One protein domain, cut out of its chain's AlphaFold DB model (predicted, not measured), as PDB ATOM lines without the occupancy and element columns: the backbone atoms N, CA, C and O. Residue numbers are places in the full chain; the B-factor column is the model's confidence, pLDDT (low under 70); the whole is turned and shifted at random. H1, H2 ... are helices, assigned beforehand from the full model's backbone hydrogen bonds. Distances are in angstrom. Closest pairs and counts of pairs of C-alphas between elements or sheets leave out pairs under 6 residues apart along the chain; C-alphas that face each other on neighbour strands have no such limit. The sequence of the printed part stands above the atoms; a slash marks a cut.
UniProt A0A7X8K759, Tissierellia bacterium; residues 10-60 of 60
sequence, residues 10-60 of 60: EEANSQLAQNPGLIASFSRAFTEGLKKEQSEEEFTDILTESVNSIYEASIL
ATOM      1  N   GLU A  10     152.398 177.060 127.778       98.06
ATOM      2  CA  GLU A  10     151.619 176.852 129.002       98.06
ATOM      3  C   GLU A  10     150.540 175.772 128.824       98.06
ATOM      4  O   GLU A  10     150.475 174.816 129.600       98.06
ATOM      5  N   GLU A  11     149.740 175.870 127.761       98.12
ATOM      6  CA  GLU A  11     148.694 174.892 127.447       98.12
ATOM      7  C   GLU A  11     149.286 173.500 127.187       98.12
ATOM      8  O   GLU A  11     148.780 172.495 127.691       98.12
ATOM      9  N   ALA A  12     150.387 173.431 126.433       98.06
ATOM     10  CA  ALA A  12     151.058 172.175 126.126       98.06
ATOM     11  C   ALA A  12     151.642 171.512 127.387       98.06
ATOM     12  O   ALA A  12     151.529 170.295 127.535       98.06
ATOM     13  N   ASN A  13     152.209 172.296 128.311       98.12
ATOM     14  CA  ASN A  13     152.690 171.812 129.607       98.12
ATOM     15  C   ASN A  13     151.539 171.287 130.477       98.12
ATOM     16  O   ASN A  13     151.641 170.196 131.036       98.12
ATOM     17  N   SER A  14     150.423 172.020 130.550       97.69
ATOM     18  CA  SER A  14     149.239 171.597 131.310       97.69
ATOM     19  C   SER A  14     148.661 170.274 130.794       97.69
ATOM     20  O   SER A  14     148.289 169.401 131.580       97.69
ATOM     21  N   GLN A  15     148.619 170.089 129.473       96.62
ATOM     22  CA  GLN A  15     148.190 168.830 128.860       96.62
ATOM     23  C   GLN A  15     149.200 167.703 129.115       96.62
ATOM     24  O   GLN A  15     148.807 166.569 129.391       96.62
ATOM     25  N   LEU A  16     150.502 167.996 129.042       97.38
ATOM     26  CA  LEU A  16     151.553 167.005 129.274       97.38
ATOM     27  C   LEU A  16     151.516 166.454 130.703       97.38
ATOM     28  O   LEU A  16     151.513 165.239 130.867       97.38
ATOM     29  N   ALA A  17     151.382 167.326 131.705       96.75
ATOM     30  CA  ALA A  17     151.342 166.950 133.120       96.75
ATOM     31  C   ALA A  17     150.152 166.035 133.490       96.75
ATOM     32  O   ALA A  17     150.159 165.377 134.524       96.75
ATOM     33  N   GLN A  18     149.119 165.969 132.644       95.81
ATOM     34  CA  GLN A  18     147.994 165.041 132.808       95.81
ATOM     35  C   GLN A  18     148.292 163.628 132.272       95.81
ATOM     36  O   GLN A  18     147.445 162.742 132.385       95.81
ATOM     37  N   ASN A  19     149.470 163.400 131.681       95.44
ATOM     38  CA  ASN A  19     149.866 162.145 131.039       95.44
ATOM     39  C   ASN A  19     151.179 161.597 131.641       95.44
ATOM     40  O   ASN A  19     152.232 161.705 131.005       95.44
ATOM     41  N   PRO A  20     151.134 160.964 132.832       93.75
ATOM     42  CA  PRO A  20     152.329 160.477 133.515       93.75
ATOM     43  C   PRO A  20     153.164 159.520 132.658       93.75
ATOM     44  O   PRO A  20     152.640 158.617 131.999       93.75
ATOM     45  N   GLY A  21     154.484 159.701 132.689       93.19
ATOM     46  CA  GLY A  21     155.436 158.897 131.914       93.19
ATOM     47  C   GLY A  21     155.588 159.316 130.446       93.19
ATOM     48  O   GLY A  21     156.369 158.702 129.712       93.19
ATOM     49  N   LEU A  22     154.882 160.361 130.001       96.19
ATOM     50  CA  LEU A  22     155.070 160.968 128.688       96.19
ATOM     51  C   LEU A  22     155.979 162.200 128.789       96.19
ATOM     52  O   LEU A  22     155.731 163.099 129.576       96.19
ATOM     53  N   ILE A  23     157.000 162.274 127.932       97.00
ATOM     54  CA  ILE A  23     157.919 163.426 127.866       97.00
ATOM     55  C   ILE A  23     157.597 164.365 126.700       97.00
ATOM     56  O   ILE A  23     157.098 163.920 125.656       97.00
ATOM     57  N   ALA A  24     157.948 165.643 126.837       97.19
ATOM     58  CA  ALA A  24     157.807 166.638 125.777       97.19
ATOM     59  C   ALA A  24     158.743 166.395 124.576       97.19
ATOM     60  O   ALA A  24     159.858 165.892 124.697       97.19
ATOM     61  N   SER A  25     158.294 166.817 123.394       97.12
ATOM     62  CA  SER A  25     159.080 166.984 122.166       97.12
ATOM     63  C   SER A  25     158.559 168.221 121.424       97.12
ATOM     64  O   SER A  25     157.966 168.160 120.344       97.12
ATOM     65  N   PHE A  26     158.681 169.374 122.079       97.38
ATOM     66  CA  PHE A  26     158.143 170.638 121.584       97.38
ATOM     67  C   PHE A  26     159.140 171.344 120.662       97.38
ATOM     68  O   PHE A  26     160.341 171.331 120.899       97.38
ATOM     69  N   SER A  27     158.623 171.981 119.608       95.44
ATOM     70  CA  SER A  27     159.410 172.818 118.693       95.44
ATOM     71  C   SER A  27     158.992 174.283 118.834       95.44
ATOM     72  O   SER A  27     159.649 175.035 119.541       95.44
ATOM     73  N   ARG A  28     157.841 174.680 118.273       95.31
ATOM     74  CA  ARG A  28     157.358 176.074 118.359       95.31
ATOM     75  C   ARG A  28     157.127 176.553 119.792       95.31
ATOM     76  O   ARG A  28     157.531 177.659 120.117       95.31
ATOM     77  N   ALA A  29     156.532 175.709 120.636       96.81
ATOM     78  CA  ALA A  29     156.302 176.035 122.045       96.81
ATOM     79  C   ALA A  29     157.608 176.113 122.861       96.81
ATOM     80  O   ALA A  29     157.671 176.818 123.859       96.81
ATOM     81  N   PHE A  30     158.675 175.428 122.426       97.38
ATOM     82  CA  PHE A  30     159.990 175.546 123.061       97.38
ATOM     83  C   PHE A  30     160.638 176.906 122.767       97.38
ATOM     84  O   PHE A  30     161.223 177.510 123.654       97.38
ATOM     85  N   THR A  31     160.491 177.412 121.542       96.88
ATOM     86  CA  THR A  31     161.054 178.707 121.125       96.88
ATOM     87  C   THR A  31     160.111 179.892 121.348       96.88
ATOM     88  O   THR A  31     160.374 180.991 120.863       96.88
ATOM     89  N   GLU A  32     158.974 179.677 122.008       97.50
ATOM     90  CA  GLU A  32     157.979 180.717 122.248       97.50
ATOM     91  C   GLU A  32     158.579 181.855 123.091       97.50
ATOM     92  O   GLU A  32     159.199 181.619 124.126       97.50
ATOM     93  N   GLY A  33     158.414 183.095 122.623       96.50
ATOM     94  CA  GLY A  33     158.961 184.290 123.274       96.50
ATOM     95  C   GLY A  33     160.398 184.650 122.880       96.50
ATOM     96  O   GLY A  33     160.792 185.798 123.090       96.50
ATOM     97  N   LEU A  34     161.156 183.744 122.248       97.94
ATOM     98  CA  LEU A  34     162.507 184.037 121.761       97.94
ATOM     99  C   LEU A  34     162.466 184.889 120.487       97.94
ATOM    100  O   LEU A  34     161.715 184.611 119.547       97.94
ATOM    101  N   LYS A  35     163.298 185.929 120.445       97.56
ATOM    102  CA  LYS A  35     163.426 186.866 119.323       97.56
ATOM    103  C   LYS A  35     164.892 187.165 119.048       97.56
ATOM    104  O   LYS A  35     165.732 187.106 119.937       97.56
ATOM    105  N   LYS A  36     165.197 187.522 117.801       97.00
ATOM    106  CA  LYS A  36     166.569 187.812 117.370       97.00
ATOM    107  C   LYS A  36     167.120 189.100 117.995       97.00
ATOM    108  O   LYS A  36     168.327 189.237 118.138       97.00
ATOM    109  N   GLU A  37     166.244 190.046 118.314       97.94
ATOM    110  CA  GLU A  37     166.595 191.386 118.790       97.94
ATOM    111  C   GLU A  37     166.829 191.455 120.308       97.94
ATOM    112  O   GLU A  37     167.175 192.520 120.812       97.94
ATOM    113  N   GLN A  38     166.619 190.349 121.028       98.38
ATOM    114  CA  GLN A  38     166.865 190.265 122.467       98.38
ATOM    115  C   GLN A  38     168.352 190.395 122.790       98.38
ATOM    116  O   GLN A  38     169.218 190.007 122.001       98.38
ATOM    117  N   SER A  39     168.639 190.911 123.983       98.56
ATOM    118  CA  SER A  39     169.964 190.758 124.575       98.56
ATOM    119  C   SER A  39     170.264 189.282 124.872       98.56
ATOM    120  O   SER A  39     169.363 188.445 124.960       98.56
ATOM    121  N   GLU A  40     171.546 188.954 125.039       98.38
ATOM    122  CA  GLU A  40     171.976 187.602 125.417       98.38
ATOM    123  C   GLU A  40     171.367 187.156 126.756       98.38
ATOM    124  O   GLU A  40     170.956 186.003 126.884       98.38
ATOM    125  N   GLU A  41     171.261 188.075 127.719       98.38
ATOM    126  CA  GLU A  41     170.658 187.833 129.035       98.38
ATOM    127  C   GLU A  41     169.165 187.508 128.904       98.38
ATOM    128  O   GLU A  41     168.747 186.419 129.287       98.38
ATOM    129  N   GLU A  42     168.377 188.366 128.243       98.50
ATOM    130  CA  GLU A  42     166.938 188.131 128.035       98.50
ATOM    131  C   GLU A  42     166.664 186.830 127.269       98.50
ATOM    132  O   GLU A  42     165.740 186.084 127.598       98.50
ATOM    133  N   PHE A  43     167.465 186.544 126.238       98.56
ATOM    134  CA  PHE A  43     167.343 185.308 125.473       98.56
ATOM    135  C   PHE A  43     167.609 184.084 126.358       98.56
ATOM    136  O   PHE A  43     166.867 183.100 126.306       98.56
ATOM    137  N   THR A  44     168.658 184.147 127.180       98.31
ATOM    138  CA  THR A  44     169.057 183.059 128.082       98.31
ATOM    139  C   THR A  44     168.025 182.836 129.182       98.31
ATOM    140  O   THR A  44     167.698 181.684 129.476       98.31
ATOM    141  N   ASP A  45     167.461 183.905 129.741       98.50
ATOM    142  CA  ASP A  45     166.434 183.830 130.779       98.50
ATOM    143  C   ASP A  45     165.158 183.170 130.248       98.50
ATOM    144  O   ASP A  45     164.656 182.214 130.844       98.50
ATOM    145  N   ILE A  46     164.681 183.590 129.071       98.31
ATOM    146  CA  ILE A  46     163.494 182.993 128.439       98.31
ATOM    147  C   ILE A  46     163.753 181.532 128.073       98.31
ATOM    148  O   ILE A  46     162.886 180.678 128.274       98.31
ATOM    149  N   LEU A  47     164.938 181.208 127.547       98.19
ATOM    150  CA  LEU A  47     165.295 179.828 127.219       98.19
ATOM    151  C   LEU A  47     165.318 178.953 128.479       98.19
ATOM    152  O   LEU A  47     164.776 177.847 128.468       98.19
ATOM    153  N   THR A  48     165.890 179.462 129.569       98.38
ATOM    154  CA  THR A  48     165.944 178.784 130.870       98.38
ATOM    155  C   THR A  48     164.543 178.522 131.416       98.38
ATOM    156  O   THR A  48     164.229 177.390 131.783       98.38
ATOM    157  N   GLU A  49     163.667 179.526 131.403       98.25
ATOM    158  CA  GLU A  49     162.268 179.384 131.819       98.25
ATOM    159  C   GLU A  49     161.521 178.341 130.966       98.25
ATOM    160  O   GLU A  49     160.782 177.492 131.480       98.25
ATOM    161  N   SER A  50     161.761 178.354 129.653       98.12
ATOM    162  CA  SER A  50     161.177 177.396 128.711       98.12
ATOM    163  C   SER A  50     161.593 175.965 129.041       98.12
ATOM    164  O   SER A  50     160.742 175.082 129.131       98.12
ATOM    165  N   VAL A  51     162.893 175.733 129.244       98.19
ATOM    166  CA  VAL A  51     163.437 174.412 129.591       98.19
ATOM    167  C   VAL A  51     162.875 173.933 130.924       98.19
ATOM    168  O   VAL A  51     162.391 172.804 130.995       98.19
ATOM    169  N   ASN A  52     162.902 174.781 131.955       98.38
ATOM    170  CA  ASN A  52     162.479 174.406 133.304       98.38
ATOM    171  C   ASN A  52     160.998 174.023 133.343       98.38
ATOM    172  O   ASN A  52     160.659 172.936 133.802       98.38
ATOM    173  N   SER A  53     160.122 174.858 132.780       98.00
ATOM    174  CA  SER A  53     158.678 174.589 132.779       98.00
ATOM    175  C   SER A  53     158.303 173.326 131.989       98.00
ATOM    176  O   SER A  53     157.455 172.547 132.421       98.00
ATOM    177  N   ILE A  54     158.953 173.083 130.845       98.12
ATOM    178  CA  ILE A  54     158.733 171.874 130.035       98.12
ATOM    179  C   ILE A  54     159.269 170.628 130.750       98.12
ATOM    180  O   ILE A  54     158.653 169.558 130.680       98.12
ATOM    181  N   TYR A  55     160.416 170.745 131.422       97.94
ATOM    182  CA  TYR A  55     160.997 169.659 132.205       97.94
ATOM    183  C   TYR A  55     160.077 169.260 133.355       97.94
ATOM    184  O   TYR A  55     159.739 168.083 133.456       97.94
ATOM    185  N   GLU A  56     159.623 170.227 134.155       97.50
ATOM    186  CA  GLU A  56     158.685 169.996 135.256       97.50
ATOM    187  C   GLU A  56     157.433 169.270 134.761       97.50
ATOM    188  O   GLU A  56     157.089 168.215 135.286       97.50
ATOM    189  N   ALA A  57     156.821 169.743 133.672       97.19
ATOM    190  CA  ALA A  57     155.659 169.086 133.077       97.19
ATOM    191  C   ALA A  57     155.939 167.660 132.563       97.19
ATOM    192  O   ALA A  57     155.019 166.851 132.499       97.19
ATOM    193  N   SER A  58     157.184 167.346 132.186       97.19
ATOM    194  CA  SER A  58     157.579 166.034 131.648       97.19
ATOM    195  C   SER A  58     157.872 164.979 132.721       97.19
ATOM    196  O   SER A  58     157.997 163.803 132.375       97.19
ATOM    197  N   ILE A  59     158.060 165.378 133.985       95.56
ATOM    198  CA  ILE A  59     158.418 164.466 135.089       95.56
ATOM    199  C   ILE A  59     157.322 164.312 136.152       95.56
ATOM    200  O   ILE A  59     157.520 163.546 137.098       95.56
ATOM    201  N   LEU A  60     156.213 165.046 136.012       87.19
ATOM    202  CA  LEU A  60     154.996 164.883 136.817       87.19
ATOM    203  C   LEU A  60     154.281 163.564 136.479       87.19
ATOM    204  O   LEU A  60     153.775 162.934 137.435       87.19
TER     205      LEU A  60
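Overview. This is residues 10 to 60 of the 60 residues of a protein of Tissierellia bacterium (UniProt A0A7X8K759). One long helix, H2, makes the length of a small rod; the short helix H1 packs beside the last part of it, and a long link without a named element runs along H2 from one end to the other and folds back into its start. The printed part has 51 residues with two named helices, H1 then H2, no named strand, and the class is all helix. It is only just loose, close to compact, with a radius of gyration of the C-alphas of 11.9 A and spans of 37 by 15 by 14 A.

Along the chain. H2, residues 40 to 59, is 28.5 A long, from C-alpha 40 at (171.976, 187.602, 125.417) to C-alpha 59 at (158.418, 164.466, 135.089). H1, residues 10 to 16, begins with C-alpha 10 at (151.619, 176.852, 129.002).

Arrangement. H2 touches H1 with residues 53 to 58 alone; the closest C-alphas, those of Asn 13 and Ala 57, are 5.3 A apart. The two run the same way at a shallow tilt of 28 degrees. In H1 and H2 every O i to N i+4 pair is within hydrogen-bond range.

Size, cuts and confidence. The C-alphas farthest apart, those of Pro 20 and Glu 37, are 37.1 A apart. The long link from H1 to H2 has 23 residues, 17 to 39. The printed part has no cut, and no printed residue is under 70 in pLDDT.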